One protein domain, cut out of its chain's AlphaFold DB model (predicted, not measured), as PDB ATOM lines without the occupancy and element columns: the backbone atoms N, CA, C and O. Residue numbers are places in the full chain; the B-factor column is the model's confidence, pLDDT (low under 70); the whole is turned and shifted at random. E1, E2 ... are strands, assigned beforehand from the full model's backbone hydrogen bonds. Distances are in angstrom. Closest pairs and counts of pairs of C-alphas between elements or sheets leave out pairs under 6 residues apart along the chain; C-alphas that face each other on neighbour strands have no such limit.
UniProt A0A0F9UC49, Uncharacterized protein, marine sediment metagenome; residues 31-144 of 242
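Overview. This is residues 31 to 144 of the 242 residues of an uncharacterized protein of marine sediment metagenome (UniProt A0A0F9UC49). One strongly twisted sheet of seven strands makes the domain, two antiparallel runs, E1 to E3 and E4 to E7, joined side by side through the parallel pair E1 and E5. The sheet forks at E5, with E4 beside its first part and E6 beside its last. The printed part has 114 residues and seven named strands, E1 to E7 in chain order, with no named helix; the class is all strand, though under half of the residues are in named elements. It is compact, with a radius of gyration of the C-alphas of 14.3 A and spans of 43 by 34 by 22 A.

Arrangement. E5, residues 110 to 118, is parallel to E1, residues 34 to 42, at 31 degrees, with N 113 and O 36 2.8 A apart. On the other side of E5 are E4, residues 103 to 106, and E6, residues 121 to 129, both antiparallel to it; N 104 and O 112, and N 116 and O 123, are each 2.8 A apart. E6 forms a hairpin with edge strand E7, residues 136 to 140, with N 128 and O 137 at 2.8 A, and E4 E5 E6 E7 is a meander, each strand the antiparallel neighbour of the one before. E1 E2 E3 is another: E2, residues 66 to 78, has N 72 and O 37 of E1 at 2.9 A, bends by 75 degrees at residue 69, and has N 75 and O 87 of E3, residues 84 to 88, at 2.8 A. E3 and E7 are apart.

Along the chain. E1 begins at C-alpha 34 (-22.237, -30.703, 18.956) and is 24.9 A long; E2 is 30.6 A, E5 25.9 A and E6 24.8 A. E3 is 13.5 A, E4 9.4 A and E7 13.1 A, ending at C-alpha 140 (-18.401, -14.320, 30.325).

Size, cuts and confidence. The C-alphas farthest apart, of Glu 80 and Ser 132, are 47.7 A apart. The printed part has no cut. The links E1 to E2 and E3 to E4 are long. Mean pLDDT of the printed part is 73.0, with 43 residues under 70, among them 43 to 64 and 139 to 144.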
ATOM      1  N   LEU A  31     -27.684 -38.575  16.218       62.94
ATOM      2  CA  LEU A  31     -26.742 -37.491  15.964       62.94
ATOM      3  C   LEU A  31     -26.703 -36.581  17.194       62.94
ATOM      4  O   LEU A  31     -27.669 -35.892  17.517       62.94
ATOM      5  N   LYS A  32     -25.573 -36.602  17.897       70.00
ATOM      6  CA  LYS A  32     -25.352 -35.774  19.081       70.00
ATOM      7  C   LYS A  32     -25.254 -34.307  18.670       70.00
ATOM      8  O   LYS A  32     -24.526 -33.957  17.737       70.00
ATOM      9  N   ASN A  33     -25.961 -33.437  19.389       77.06
ATOM     10  CA  ASN A  33     -25.832 -31.996  19.202       77.06
ATOM     11  C   ASN A  33     -24.443 -31.555  19.675       77.06
ATOM     12  O   ASN A  33     -24.116 -31.670  20.859       77.06
ATOM     13  N   THR A  34     -23.633 -31.078  18.732       82.50
ATOM     14  CA  THR A  34     -22.237 -30.703  18.956       82.50
ATOM     15  C   THR A  34     -21.958 -29.288  18.458       82.50
ATOM     16  O   THR A  34     -22.516 -28.840  17.453       82.50
ATOM     17  N   TRP A  35     -21.076 -28.584  19.166       85.56
ATOM     18  CA  TRP A  35     -20.548 -27.272  18.795       85.56
ATOM     19  C   TRP A  35     -19.023 -27.337  18.797       85.56
ATOM     20  O   TRP A  35     -18.420 -27.949  19.677       85.56
ATOM     21  N   LYS A  36     -18.372 -26.687  17.834       86.50
ATOM     22  CA  LYS A  36     -16.913 -26.519  17.862       86.50
ATOM     23  C   LYS A  36     -16.567 -25.486  18.930       86.50
ATOM     24  O   LYS A  36     -17.083 -24.379  18.883       86.50
ATOM     25  N   ALA A  37     -15.709 -25.827  19.879       84.56
ATOM     26  CA  ALA A  37     -15.318 -24.947  20.971       84.56
ATOM     27  C   ALA A  37     -13.884 -24.434  20.781       84.56
ATOM     28  O   ALA A  37     -12.933 -25.213  20.663       84.56
ATOM     29  N   LYS A  38     -13.714 -23.112  20.788       86.12
ATOM     30  CA  LYS A  38     -12.413 -22.454  20.945       86.12
ATOM     31  C   LYS A  38     -12.220 -22.138  22.422       86.12
ATOM     32  O   LYS A  38     -12.951 -21.324  22.978       86.12
ATOM     33  N   VAL A  39     -11.264 -22.807  23.054       82.62
ATOM     34  CA  VAL A  39     -10.963 -22.633  24.476       82.62
ATOM     35  C   VAL A  39      -9.814 -21.646  24.630       82.62
ATOM     36  O   VAL A  39      -8.734 -21.847  24.070       82.62
ATOM     37  N   TYR A  40     -10.046 -20.614  25.428       84.31
ATOM     38  CA  TYR A  40      -9.110 -19.552  25.764       84.31
ATOM     39  C   TYR A  40      -8.723 -19.611  27.244       84.31
ATOM     40  O   TYR A  40      -9.491 -20.081  28.084       84.31
ATOM     41  N   GLN A  41      -7.537 -19.110  27.566       82.44
ATOM     42  CA  GLN A  41      -7.056 -18.861  28.922       82.44
ATOM     43  C   GLN A  41      -6.740 -17.377  29.091       82.44
ATOM     44  O   GLN A  41      -6.449 -16.685  28.120       82.44
ATOM     45  N   LEU A  42      -6.770 -16.891  30.331       79.00
ATOM     46  CA  LEU A  42      -6.306 -15.538  30.628       79.00
ATOM     47  C   LEU A  42      -4.787 -15.447  30.437       79.00
ATOM     48  O   LEU A  42      -4.047 -16.324  30.896       79.00
ATOM     49  N   GLY A  43      -4.330 -14.379  29.787       64.25
ATOM     50  CA  GLY A  43      -2.909 -14.075  29.661       64.25
ATOM     51  C   GLY A  43      -2.212 -13.839  31.004       64.25
ATOM     52  O   GLY A  43      -2.815 -13.386  31.979       64.25
ATOM     53  N   LYS A  44      -0.911 -14.156  31.071       49.31
ATOM     54  CA  LYS A  44      -0.088 -13.886  32.261       49.31
ATOM     55  C   LYS A  44       0.000 -12.369  32.483       49.31
ATOM     56  O   LYS A  44       0.481 -11.662  31.608       49.31
ATOM     57  N   GLY A  45      -0.425 -11.895  33.657       45.31
ATOM     58  CA  GLY A  45      -0.328 -10.480  34.057       45.31
ATOM     59  C   GLY A  45      -1.617  -9.662  33.921       45.31
ATOM     60  O   GLY A  45      -1.612  -8.472  34.219       45.31
ATOM     61  N   ILE A  46      -2.725 -10.283  33.514       55.50
ATOM     62  CA  ILE A  46      -4.013  -9.602  33.347       55.50
ATOM     63  C   ILE A  46      -4.762  -9.576  34.678       55.50
ATOM     64  O   ILE A  46      -4.779 -10.566  35.416       55.50
ATOM     65  N   ARG A  47      -5.363  -8.420  34.991       53.31
ATOM     66  CA  ARG A  47      -6.156  -8.181  36.205       53.31
ATOM     67  C   ARG A  47      -7.209  -9.284  36.327       53.31
ATOM     68  O   ARG A  47      -7.929  -9.538  35.363       53.31
ATOM     69  N   GLU A  48      -7.275  -9.956  37.482       56.41
ATOM     70  CA  GLU A  48      -8.283 -11.001  37.686       56.41
ATOM     71  C   GLU A  48      -9.664 -10.445  37.330       56.41
ATOM     72  O   GLU A  48      -9.994  -9.318  37.720       56.41
ATOM     73  N   PRO A  49     -10.456 -11.209  36.570       60.59
ATOM     74  CA  PRO A  49     -11.682 -10.686  36.019       60.59
ATOM     75  C   PRO A  49     -12.643 -10.373  37.179       60.59
ATOM     76  O   PRO A  49     -12.752 -11.161  38.125       60.59
ATOM     77  N   LEU A  50     -13.260  -9.183  37.160       57.06
ATOM     78  CA  LEU A  50     -14.113  -8.669  38.242       57.06
ATOM     79  C   LEU A  50     -15.203  -9.689  38.570       57.06
ATOM     80  O   LEU A  50     -15.916 -10.144  37.677       57.06
ATOM     81  N   LYS A  51     -15.309 -10.060  39.849       57.62
ATOM     82  CA  LYS A  51     -16.280 -11.047  40.329       57.62
ATOM     83  C   LYS A  51     -17.430 -10.356  41.048       57.62
ATOM     84  O   LYS A  51     -17.187  -9.464  41.858       57.62
ATOM     85  N   ASP A  52     -18.657 -10.800  40.795       63.38
ATOM     86  CA  ASP A  52     -19.808 -10.415  41.618       63.38
ATOM     87  C   ASP A  52     -19.665 -10.976  43.043       63.38
ATOM     88  O   ASP A  52     -18.896 -11.912  43.290       63.38
ATOM     89  N   LYS A  53     -20.509 -10.515  43.971       52.75
ATOM     90  CA  LYS A  53     -20.702 -11.087  45.315       52.75
ATOM     91  C   LYS A  53     -21.018 -12.596  45.293       52.75
ATOM     92  O   LYS A  53     -20.822 -13.273  46.296       52.75
ATOM     93  N   LYS A  54     -21.471 -13.133  44.152       49.41
ATOM     94  CA  LYS A  54     -21.743 -14.565  43.899       49.41
ATOM     95  C   LYS A  54     -20.536 -15.352  43.359       49.41
ATOM     96  O   LYS A  54     -20.603 -16.570  43.218       49.41
ATOM     97  N   GLY A  55     -19.419 -14.677  43.087       56.53
ATOM     98  CA  GLY A  55     -18.202 -15.276  42.539       56.53
ATOM     99  C   GLY A  55     -18.238 -15.528  41.030       56.53
ATOM    100  O   GLY A  55     -17.324 -16.201  40.539       56.53
ATOM    101  N   ASP A  56     -19.260 -15.003  40.346       55.12
ATOM    102  CA  ASP A  56     -19.438 -15.014  38.891       55.12
ATOM    103  C   ASP A  56     -18.560 -13.943  38.252       55.12
ATOM    104  O   ASP A  56     -18.408 -12.856  38.803       55.12
ATOM    105  N   ILE A  57     -17.967 -14.249  37.104       60.44
ATOM    106  CA  ILE A  57     -17.089 -13.323  36.396       60.44
ATOM    107  C   ILE A  57     -17.957 -12.341  35.590       60.44
ATOM    108  O   ILE A  57     -18.749 -12.796  34.775       60.44
ATOM    109  N   ILE A  58     -17.812 -11.027  35.806       55.88
ATOM    110  CA  ILE A  58     -18.573  -9.957  35.118       55.88
ATOM    111  C   ILE A  58     -17.677  -9.094  34.206       55.88
ATOM    112  O   ILE A  58     -18.159  -8.210  33.508       55.88
ATOM    113  N   SER A  59     -16.358  -9.282  34.198       59.50
ATOM    114  CA  SER A  59     -15.503  -8.381  33.415       59.50
ATOM    115  C   SER A  59     -15.605  -8.623  31.911       59.50
ATOM    116  O   SER A  59     -15.406  -9.748  31.452       59.50
ATOM    117  N   ASN A  60     -15.743  -7.528  31.174       61.97
ATOM    118  CA  ASN A  60     -15.492  -7.435  29.743       61.97
ATOM    119  C   ASN A  60     -14.036  -7.846  29.458       61.97
ATOM    120  O   ASN A  60     -13.107  -7.163  29.894       61.97
ATOM    121  N   LEU A  61     -13.827  -8.962  28.759       67.44
ATOM    122  CA  LEU A  61     -12.498  -9.438  28.364       67.44
ATOM    123  C   LEU A  61     -12.235  -9.057  26.912       67.44
ATOM    124  O   LEU A  61     -13.058  -9.333  26.040       67.44
ATOM    125  N   LYS A  62     -11.086  -8.453  26.613       67.50
ATOM    126  CA  LYS A  62     -10.716  -8.178  25.221       67.50
ATOM    127  C   LYS A  62     -10.076  -9.409  24.596       67.50
ATOM    128  O   LYS A  62      -9.509 -10.253  25.285       67.50
ATOM    129  N   ILE A  63     -10.098  -9.504  23.267       69.06
ATOM    130  CA  ILE A  63      -9.430 -10.614  22.568       69.06
ATOM    131  C   ILE A  63      -7.921 -10.676  22.860       69.06
ATOM    132  O   ILE A  63      -7.353 -11.761  22.911       69.06
ATOM    133  N   GLN A  64      -7.294  -9.519  23.092       68.50
ATOM    134  CA  GLN A  64      -5.872  -9.396  23.428       68.50
ATOM    135  C   GLN A  64      -5.547 -10.008  24.799       68.50
ATOM    136  O   GLN A  64      -4.424 -10.447  25.029       68.50
ATOM    137  N   ASP A  65      -6.549 -10.095  25.678       72.12
ATOM    138  CA  ASP A  65      -6.411 -10.656  27.017       72.12
ATOM    139  C   ASP A  65      -6.505 -12.192  27.037       72.12
ATOM    140  O   ASP A  65      -6.224 -12.852  28.046       72.12
ATOM    141  N   LEU A  66      -6.928 -12.780  25.917       75.31
ATOM    142  CA  LEU A  66      -7.249 -14.190  25.781       75.31
ATOM    143  C   LEU A  66      -6.166 -14.913  24.982       75.31
ATOM    144  O   LEU A  66      -6.004 -14.719  23.779       75.31
ATOM    145  N   ILE A  67      -5.463 -15.834  25.636       79.69
ATOM    146  CA  ILE A  67      -4.510 -16.728  24.980       79.69
ATOM    147  C   ILE A  67      -5.261 -17.972  24.491       79.69
ATOM    148  O   ILE A  67      -5.967 -18.610  25.279       79.69
ATOM    149  N   PRO A  68      -5.127 -18.368  23.214       83.31
ATOM    150  CA  PRO A  68      -5.708 -19.613  22.731       83.31
ATOM    151  C   PRO A  68      -5.070 -20.804  23.454       83.31
ATOM    152  O   PRO A  68      -3.854 -20.976  23.438       83.31
ATOM    153  N   TYR A  69      -5.900 -21.640  24.073       81.31
ATOM    154  CA  TYR A  69      -5.447 -22.797  24.841       81.31
ATOM    155  C   TYR A  69      -5.663 -24.107  24.087       81.31
ATOM    156  O   TYR A  69      -4.739 -24.902  23.924       81.31
ATOM    157  N   SER A  70      -6.885 -24.358  23.609       84.19
ATOM    158  CA  SER A  70      -7.181 -25.583  22.860       84.19
ATOM    159  C   SER A  70      -8.411 -25.449  21.966       84.19
ATOM    160  O   SER A  70      -9.255 -24.575  22.157       84.19
ATOM    161  N   ARG A  71      -8.511 -26.332  20.968       86.19
ATOM    162  CA  ARG A  71      -9.752 -26.577  20.224       86.19
ATOM    163  C   ARG A  71     -10.396 -27.839  20.777       86.19
ATOM    164  O   ARG A  71      -9.709 -28.851  20.930       86.19
ATOM    165  N   ASP A  72     -11.685 -27.765  21.062       86.56
ATOM    166  CA  ASP A  72     -12.465 -28.854  21.643       86.56
ATOM    167  C   ASP A  72     -13.851 -28.933  20.978       86.56
ATOM    168  O   ASP A  72     -14.191 -28.115  20.121       86.56
ATOM    169  N   ILE A  73     -14.644 -29.934  21.337       85.62
ATOM    170  CA  ILE A  73     -16.033 -30.090  20.914       85.62
ATOM    171  C   ILE A  73     -16.895 -30.023  22.165       85.62
ATOM    172  O   ILE A  73     -16.696 -30.785  23.111       85.62
ATOM    173  N   LEU A  74     -17.844 -29.094  22.167       85.25
ATOM    174  CA  LEU A  74     -18.887 -29.049  23.170       85.25
ATOM    175  C   LEU A  74     -20.005 -29.998  22.747       85.25
ATOM    176  O   LEU A  74     -20.550 -29.872  21.653       85.25
ATOM    177  N   GLU A  75     -20.346 -30.939  23.612       86.38
ATOM    178  CA  GLU A  75     -21.396 -31.925  23.393       86.38
ATOM    179  C   GLU A  75     -22.553 -31.667  24.360       86.38
ATOM    180  O   GLU A  75     -22.340 -31.472  25.562       86.38
ATOM    181  N   LYS A  76     -23.785 -31.678  23.838       85.44
ATOM    182  CA  LYS A  76     -24.986 -31.765  24.670       85.44
ATOM    183  C   LYS A  76     -25.161 -33.219  25.078       85.44
ATOM    184  O   LYS A  76     -25.395 -34.072  24.222       85.44
ATOM    185  N   VAL A  77     -25.091 -33.484  26.372       80.25
ATOM    186  CA  VAL A  77     -25.317 -34.817  26.913       80.25
ATOM    187  C   VAL A  77     -26.633 -34.801  27.683       80.25
ATOM    188  O   VAL A  77     -26.780 -34.116  28.698       80.25
ATOM    189  N   ASP A  78     -27.604 -35.540  27.158       77.44
ATOM    190  CA  ASP A  78     -28.919 -35.725  27.765       77.44
ATOM    191  C   ASP A  78     -28.884 -36.983  28.656       77.44
ATOM    192  O   ASP A  78     -28.435 -38.042  28.218       77.44
ATOM    193  N   LYS A  79     -29.295 -36.864  29.927       72.62
ATOM    194  CA  LYS A  79     -29.320 -37.970  30.910       72.62
ATOM    195  C   LYS A  79     -30.732 -38.459  31.226       72.62
ATOM    196  O   LYS A  79     -31.696 -37.704  31.126       72.62
ATOM    197  N   GLU A  80     -30.804 -39.675  31.771       59.41
ATOM    198  CA  GLU A  80     -32.006 -40.459  32.133       59.41
ATOM    199  C   GLU A  80     -32.958 -39.826  33.175       59.41
ATOM    200  O   GLU A  80     -33.966 -40.416  33.551       59.41
ATOM    201  N   HIS A  81     -32.707 -38.592  33.613       53.91
ATOM    202  CA  HIS A  81     -33.582 -37.844  34.527       53.91
ATOM    203  C   HIS A  81     -33.942 -36.447  33.998       53.91
ATOM    204  O   HIS A  81     -34.132 -35.518  34.781       53.91
ATOM    205  N   GLY A  82     -33.945 -36.254  32.674       62.41
ATOM    206  CA  GLY A  82     -34.279 -34.965  32.050       62.41
ATOM    207  C   GLY A  82     -33.263 -33.852  32.328       62.41
ATOM    208  O   GLY A  82     -33.543 -32.680  32.095       62.41
ATOM    209  N   THR A  83     -32.079 -34.197  32.840       68.81
ATOM    210  CA  THR A  83     -31.004 -33.234  33.097       68.81
ATOM    211  C   THR A  83     -30.052 -33.195  31.913       68.81
ATOM    212  O   THR A  83     -29.365 -34.170  31.613       68.81
ATOM    213  N   THR A  84     -29.996 -32.047  31.248       75.50
ATOM    214  CA  THR A  84     -29.029 -31.768  30.187       75.50
ATOM    215  C   THR A  84     -27.812 -31.064  30.774       75.50
ATOM    216  O   THR A  84     -27.942 -30.104  31.532       75.50
ATOM    217  N   PHE A  85     -26.617 -31.508  30.403       80.81
ATOM    218  CA  PHE A  85     -25.365 -30.807  30.693       80.81
ATOM    219  C   PHE A  85     -24.542 -30.724  29.416       80.81
ATOM    220  O   PHE A  85     -24.615 -31.580  28.533       80.81
ATOM    221  N   TYR A  86     -23.758 -29.660  29.331       82.00
ATOM    222  CA  TYR A  86     -22.901 -29.379  28.196       82.00
ATOM    223  C   TYR A  86     -21.469 -29.663  28.629       82.00
ATOM    224  O   TYR A  86     -21.014 -29.159  29.659       82.00
ATOM    225  N   GLN A  87     -20.786 -30.543  27.903       85.38
ATOM    226  CA  GLN A  87     -19.459 -31.018  28.276       85.38
ATOM    227  C   GLN A  87     -18.483 -30.867  27.120       85.38
ATOM    228  O   GLN A  87     -18.783 -31.204  25.978       85.38
ATOM    229  N   LEU A  88     -17.284 -30.393  27.441       85.00
ATOM    230  CA  LEU A  88     -16.151 -30.393  26.529       85.00
ATOM    231  C   LEU A  88     -15.544 -31.797  26.436       85.00
ATOM    232  O   LEU A  88     -15.189 -32.386  27.459       85.00
ATOM    233  N   GLN A  89     -15.422 -32.335  25.225       84.00
ATOM    234  CA  GLN A  89     -15.025 -33.723  24.991       84.00
ATOM    235  C   GLN A  89     -13.581 -34.013  25.436       84.00
ATOM    236  O   GLN A  89     -13.322 -35.022  26.099       84.00
ATOM    237  N   LYS A  90     -12.638 -33.124  25.106       81.81
ATOM    238  CA  LYS A  90     -11.210 -33.285  25.412       81.81
ATOM    239  C   LYS A  90     -10.895 -32.883  26.848       81.81
ATOM    240  O   LYS A  90     -10.230 -33.639  27.553       81.81
ATOM    241  N   LEU A  91     -11.397 -31.734  27.303       79.81
ATOM    242  CA  LEU A  91     -11.155 -31.248  28.668       79.81
ATOM    243  C   LEU A  91     -12.007 -31.960  29.727       79.81
ATOM    244  O   LEU A  91     -11.699 -31.884  30.914       79.81
ATOM    245  N   LYS A  92     -13.064 -32.675  29.322       80.38
ATOM    246  CA  LYS A  92     -14.010 -33.384  30.202       80.38
ATOM    247  C   LYS A  92     -14.630 -32.494  31.286       80.38
ATOM    248  O   LYS A  92     -15.077 -33.009  32.314       80.38
ATOM    249  N   LYS A  93     -14.688 -31.185  31.043       80.81
ATOM    250  CA  LYS A  93     -15.242 -30.167  31.939       80.81
ATOM    251  C   LYS A  93     -16.637 -29.748  31.490       80.81
ATOM    252  O   LYS A  93     -16.921 -29.732  30.294       80.81
ATOM    253  N   THR A  94     -17.502 -29.436  32.453       80.12
ATOM    254  CA  THR A  94     -18.845 -28.913  32.182       80.12
ATOM    255  C   THR A  94     -18.796 -27.430  31.867       80.12
ATOM    256  O   THR A  94     -18.045 -26.690  32.503       80.12
ATOM    257  N   THR A  95     -19.646 -26.996  30.948       79.75
ATOM    258  CA  THR A  95     -19.899 -25.586  30.654       79.75
ATOM    259  C   THR A  95     -21.366 -25.251  30.922       79.75
ATOM    260  O   THR A  95     -22.208 -26.156  30.958       79.75
ATOM    261  N   PRO A  96     -21.700 -23.958  31.071       76.88
ATOM    262  CA  PRO A  96     -23.081 -23.502  30.964       76.88
ATOM    263  C   PRO A  96     -23.709 -23.898  29.619       76.88
ATOM    264  O   PRO A  96     -23.006 -24.246  28.660       76.88
ATOM    265  N   ALA A  97     -25.039 -23.846  29.568       79.44
ATOM    266  CA  ALA A  97     -25.776 -24.022  28.327       79.44
ATOM    267  C   ALA A  97     -25.453 -22.878  27.349       79.44
ATOM    268  O   ALA A  97     -25.369 -21.727  27.776       79.44
ATOM    269  N   PRO A  98     -25.257 -23.173  26.055       78.81
ATOM    270  CA  PRO A  98     -25.100 -22.142  25.044       78.81
ATOM    271  C   PRO A  98     -26.411 -21.373  24.866       78.81
ATOM    272  O   PRO A  98     -27.419 -21.948  24.459       78.81
ATOM    273  N   GLU A  99     -26.375 -20.078  25.172       76.62
ATOM    274  CA  GLU A  99     -27.460 -19.124  24.921       76.62
ATOM    275  C   GLU A  99     -27.307 -18.455  23.546       76.62
ATOM    276  O   GLU A  99     -26.197 -18.364  22.997       76.62
ATOM    277  N   ASP A 100     -28.416 -17.938  23.016       66.50
ATOM    278  CA  ASP A 100     -28.443 -17.156  21.781       66.50
ATOM    279  C   ASP A 100     -27.588 -15.885  21.953       66.50
ATOM    280  O   ASP A 100     -27.894 -14.984  22.734       66.50
ATOM    281  N   GLY A 101     -26.443 -15.849  21.262       68.44
ATOM    282  CA  GLY A 101     -25.400 -14.820  21.401       68.44
ATOM    283  C   GLY A 101     -24.026 -15.355  21.826       68.44
ATOM    284  O   GLY A 101     -23.028 -14.645  21.717       68.44
ATOM    285  N   THR A 102     -23.945 -16.614  22.265       76.56
ATOM    286  CA  THR A 102     -22.664 -17.307  22.538       76.56
ATOM    287  C   THR A 102     -22.250 -18.280  21.442       76.56
ATOM    288  O   THR A 102     -21.111 -18.749  21.414       76.56
ATOM    289  N   VAL A 103     -23.181 -18.565  20.529       82.00
ATOM    290  CA  VAL A 103     -22.991 -19.451  19.385       82.00
ATOM    291  C   VAL A 103     -22.850 -18.620  18.117       82.00
ATOM    292  O   VAL A 103     -23.784 -17.929  17.715       82.00
ATOM    293  N   ASP A 104     -21.708 -18.754  17.453       80.75
ATOM    294  CA  ASP A 104     -21.510 -18.275  16.094       80.75
ATOM    295  C   ASP A 104     -21.985 -19.335  15.101       80.75
ATOM    296  O   ASP A 104     -21.487 -20.467  15.072       80.75
ATOM    297  N   TYR A 105     -22.941 -18.957  14.260       79.88
ATOM    298  CA  TYR A 105     -23.471 -19.817  13.211       79.88
ATOM    299  C   TYR A 105     -22.767 -19.528  11.885       79.88
ATOM    300  O   TYR A 105     -23.034 -18.530  11.220       79.88
ATOM    301  N   TRP A 106     -21.899 -20.444  11.463       74.69
ATOM    302  CA  TRP A 106     -21.255 -20.422  10.151       74.69
ATOM    303  C   TRP A 106     -22.058 -21.300   9.176       74.69
ATOM    304  O   TRP A 106     -21.690 -22.421   8.824       74.69
ATOM    305  N   GLY A 107     -23.228 -20.810   8.768       71.00
ATOM    306  CA  GLY A 107     -24.177 -21.563   7.940       71.00
ATOM    307  C   GLY A 107     -24.984 -22.612   8.721       71.00
ATOM    308  O   GLY A 107     -25.021 -22.614   9.946       71.00
ATOM    309  N   LYS A 108     -25.666 -23.528   8.010       66.69
ATOM    310  CA  LYS A 108     -26.665 -24.440   8.618       66.69
ATOM    311  C   LYS A 108     -26.084 -25.525   9.537       66.69
ATOM    312  O   LYS A 108     -26.817 -26.080  10.350       66.69
ATOM    313  N   LYS A 109     -24.801 -25.871   9.384       68.88
ATOM    314  CA  LYS A 109     -24.180 -27.028  10.061       68.88
ATOM    315  C   LYS A 109     -23.034 -26.678  11.004       68.88
ATOM    316  O   LYS A 109     -22.681 -27.508  11.835       68.88
ATOM    317  N   PHE A 110     -22.443 -25.490  10.894       74.81
ATOM    318  CA  PHE A 110     -21.296 -25.134  11.721       74.81
ATOM    319  C   PHE A 110     -21.726 -24.186  12.825       74.81
ATOM    320  O   PHE A 110     -22.074 -23.036  12.578       74.81
ATOM    321  N   LYS A 111     -21.684 -24.702  14.049       85.75
ATOM    322  CA  LYS A 111     -21.895 -23.936  15.269       85.75
ATOM    323  C   LYS A 111     -20.561 -23.851  15.998       85.75
ATOM    324  O   LYS A 111     -19.937 -24.887  16.243       85.75
ATOM    325  N   GLU A 112     -20.113 -22.643  16.305       86.31
ATOM    326  CA  GLU A 112     -18.868 -22.386  17.025       86.31
ATOM    327  C   GLU A 112     -19.150 -21.634  18.330       86.31
ATOM    328  O   GLU A 112     -20.005 -20.759  18.368       86.31
ATOM    329  N   VAL A 113     -18.456 -21.992  19.410       86.19
ATOM    330  CA  VAL A 113     -18.570 -21.355  20.728       86.19
ATOM    331  C   VAL A 113     -17.189 -20.983  21.254       86.19
ATOM    332  O   VAL A 113     -16.208 -21.699  21.039       86.19
ATOM    333  N   SER A 114     -17.109 -19.859  21.960       84.38
ATOM    334  CA  SER A 114     -15.889 -19.423  22.643       84.38
ATOM    335  C   SER A 114     -16.006 -19.739  24.133       84.38
ATOM    336  O   SER A 114     -17.009 -19.413  24.759       84.38
ATOM    337  N   VAL A 115     -15.003 -20.404  24.704       84.50
ATOM    338  CA  VAL A 115     -14.997 -20.846  26.105       84.50
ATOM    339  C   VAL A 115     -13.778 -20.270  26.809       84.50
ATOM    340  O   VAL A 115     -12.667 -20.375  26.300       84.50
ATOM    341  N   LEU A 116     -13.967 -19.726  28.005       83.44
ATOM    342  CA  LEU A 116     -12.897 -19.337  28.910       83.44
ATOM    343  C   LEU A 116     -12.627 -20.450  29.924       83.44
ATOM    344  O   LEU A 116     -13.538 -20.883  30.629       83.44
ATOM    345  N   TYR A 117     -11.370 -20.874  30.023       82.50
ATOM    346  CA  TYR A 117     -10.874 -21.792  31.043       82.50
ATOM    347  C   TYR A 117     -10.133 -21.017  32.139       82.50
ATOM    348  O   TYR A 117      -9.088 -20.415  31.881       82.50
ATOM    349  N   HIS A 118     -10.650 -21.034  33.370       76.88
ATOM    350  CA  HIS A 118     -10.044 -20.327  34.502       76.88
ATOM    351  C   HIS A 118     -10.237 -21.075  35.829       76.88
ATOM    352  O   HIS A 118     -11.363 -21.420  36.176       76.88
ATOM    353  N   LYS A 119      -9.145 -21.272  36.593       66.25
ATOM    354  CA  LYS A 119      -9.132 -21.870  37.953       66.25
ATOM    355  C   LYS A 119     -10.059 -23.100  38.081       66.25
ATOM    356  O   LYS A 119     -10.886 -23.164  38.982       66.25
ATOM    357  N   ASP A 120      -9.933 -24.035  37.137       67.94
ATOM    358  CA  ASP A 120     -10.692 -25.296  37.013       67.94
ATOM    359  C   ASP A 120     -12.160 -25.223  36.564       67.94
ATOM    360  O   ASP A 120     -12.800 -26.273  36.432       67.94
ATOM    361  N   GLY A 121     -12.680 -24.032  36.257       70.38
ATOM    362  CA  GLY A 121     -14.000 -23.829  35.660       70.38
ATOM    363  C   GLY A 121     -13.942 -23.477  34.171       70.38
ATOM    364  O   GLY A 121     -12.985 -22.851  33.704       70.38
ATOM    365  N   CYS A 122     -14.992 -23.853  33.437       76.75
ATOM    366  CA  CYS A 122     -15.216 -23.418  32.061       76.75
ATOM    367  C   CYS A 122     -16.479 -22.555  31.977       76.75
ATOM    368  O   CYS A 122     -17.558 -22.997  32.374       76.75
ATOM    369  N   THR A 123     -16.358 -21.371  31.382       78.88
ATOM    370  CA  THR A 123     -17.477 -20.447  31.157       78.88
ATOM    371  C   THR A 123     -17.574 -20.105  29.678       78.88
ATOM    372  O   THR A 123     -16.556 -19.944  29.009       78.88
ATOM    373  N   LEU A 124     -18.791 -20.014  29.144       81.88
ATOM    374  CA  LEU A 124     -19.006 -19.577  27.766       81.88
ATOM    375  C   LEU A 124     -18.837 -18.061  27.656       81.88
ATOM    376  O   LEU A 124     -19.236 -17.318  28.549       81.88
ATOM    377  N   LEU A 125     -18.244 -17.617  26.555       79.50
ATOM    378  CA  LEU A 125     -18.030 -16.212  26.251       79.50
ATOM    379  C   LEU A 125     -19.053 -15.757  25.209       79.50
ATOM    380  O   LEU A 125     -19.143 -16.329  24.121       79.50
ATOM    381  N   LYS A 126     -19.803 -14.710  25.539       80.62
ATOM    382  CA  LYS A 126     -20.667 -13.979  24.619       80.62
ATOM    383  C   LYS A 126     -19.826 -12.976  23.843       80.62
ATOM    384  O   LYS A 126     -19.040 -12.246  24.437       80.62
ATOM    385  N   LYS A 127     -19.987 -12.933  22.523       77.62
ATOM    386  CA  LYS A 127     -19.318 -11.924  21.698       77.62
ATOM    387  C   LYS A 127     -20.110 -10.623  21.737       77.62
ATOM    388  O   LYS A 127     -21.278 -10.589  21.357       77.62
ATOM    389  N   GLY A 128     -19.458  -9.567  22.190       71.88
ATOM    390  CA  GLY A 128     -19.908  -8.188  22.119       71.88
ATOM    391  C   GLY A 128     -19.025  -7.379  21.174       71.88
ATOM    392  O   GLY A 128     -17.897  -7.758  20.851       71.88
ATOM    393  N   TYR A 129     -19.547  -6.243  20.728       71.44
ATOM    394  CA  TYR A 129     -18.786  -5.257  19.973       71.44
ATOM    395  C   TYR A 129     -18.896  -3.917  20.682       71.44
ATOM    396  O   TYR A 129     -20.003  -3.401  20.867       71.44
ATOM    397  N   ASP A 130     -17.760  -3.359  21.085       74.19
ATOM    398  CA  ASP A 130     -17.730  -2.030  21.673       74.19
ATOM    399  C   ASP A 130     -17.614  -0.984  20.568       74.19
ATOM    400  O   ASP A 130     -16.591  -0.846  19.899       74.19
ATOM    401  N   LYS A 131     -18.701  -0.230  20.384       69.75
ATOM    402  CA  LYS A 131     -18.810   0.809  19.355       69.75
ATOM    403  C   LYS A 131     -17.817   1.956  19.555       69.75
ATOM    404  O   LYS A 131     -17.571   2.687  18.603       69.75
ATOM    405  N   SER A 132     -17.288   2.139  20.766       71.88
ATOM    406  CA  SER A 132     -16.369   3.237  21.082       71.88
ATOM    407  C   SER A 132     -14.917   2.916  20.726       71.88
ATOM    408  O   SER A 132     -14.203   3.779  20.223       71.88
ATOM    409  N   THR A 133     -14.490   1.671  20.944       68.31
ATOM    410  CA  THR A 133     -13.115   1.213  20.690       68.31
ATOM    411  C   THR A 133     -12.968   0.468  19.366       68.31
ATOM    412  O   THR A 133     -11.860   0.324  18.857       68.31
ATOM    413  N   GLY A 134     -14.078   0.002  18.789       68.38
ATOM    414  CA  GLY A 134     -14.086  -0.818  17.583       68.38
ATOM    415  C   GLY A 134     -13.576  -2.246  17.805       68.38
ATOM    416  O   GLY A 134     -13.343  -2.971  16.836       68.38
ATOM    417  N   GLU A 135     -13.395  -2.655  19.062       72.94
ATOM    418  CA  GLU A 135     -12.840  -3.952  19.437       72.94
ATOM    419  C   GLU A 135     -13.935  -4.984  19.752       72.94
ATOM    420  O   GLU A 135     -15.032  -4.670  20.224       72.94
ATOM    421  N   ILE A 136     -13.607  -6.256  19.506       69.75
ATOM    422  CA  ILE A 136     -14.438  -7.386  19.924       69.75
ATOM    423  C   ILE A 136     -14.196  -7.627  21.414       69.75
ATOM    424  O   ILE A 136     -13.067  -7.904  21.835       69.75
ATOM    425  N   ILE A 137     -15.276  -7.559  22.185       73.81
ATOM    426  CA  ILE A 137     -15.291  -7.859  23.613       73.81
ATOM    427  C   ILE A 137     -15.929  -9.231  23.819       73.81
ATOM    428  O   ILE A 137     -16.836  -9.639  23.095       73.81
ATOM    429  N   PHE A 138     -15.430  -9.960  24.803       71.31
ATOM    430  CA  PHE A 138     -15.977 -11.219  25.257       71.31
ATOM    431  C   PHE A 138     -16.520 -11.058  26.672       71.31
ATOM    432  O   PHE A 138     -15.757 -10.830  27.612       71.31
ATOM    433  N   ASP A 139     -17.827 -11.239  26.818       69.12
ATOM    434  CA  ASP A 139     -18.499 -11.176  28.110       69.12
ATOM    435  C   ASP A 139     -18.735 -12.605  28.617       69.12
ATOM    436  O   ASP A 139     -19.422 -13.393  27.958       69.12
ATOM    437  N   PRO A 140     -18.151 -13.005  29.757       66.88
ATOM    438  CA  PRO A 140     -18.401 -14.320  30.325       66.88
ATOM    439  C   PRO A 140     -19.852 -14.443  30.794       66.88
ATOM    440  O   PRO A 140     -20.368 -13.580  31.498       66.88
ATOM    441  N   LEU A 141     -20.507 -15.547  30.430       68.56
ATOM    442  CA  LEU A 141     -21.838 -15.873  30.932       68.56
ATOM    443  C   LEU A 141     -21.782 -16.072  32.457       68.56
ATOM    444  O   LEU A 141     -21.052 -16.957  32.923       68.56
ATOM    445  N   PRO A 142     -22.544 -15.295  33.251       57.31
ATOM    446  CA  PRO A 142     -22.600 -15.494  34.689       57.31
ATOM    447  C   PRO A 142     -23.230 -16.856  34.962       57.31
ATOM    448  O   PRO A 142     -24.294 -17.186  34.434       57.31
ATOM    449  N   HIS A 143     -22.573 -17.680  35.772       61.84
ATOM    450  CA  HIS A 143     -23.103 -18.994  36.073       61.84
ATOM    451  C   HIS A 143     -22.724 -19.442  37.472       61.84
ATOM    452  O   HIS A 143     -21.548 -19.617  37.791       61.84
ATOM    453  N   SER A 144     -23.754 -19.744  38.263       53.00
ATOM    454  CA  SER A 144     -23.594 -20.179  39.642       53.00
ATOM    455  C   SER A 144     -22.616 -21.350  39.747       53.00
ATOM    456  O   SER A 144     -22.797 -22.404  39.120       53.00
TER     457      SER A 144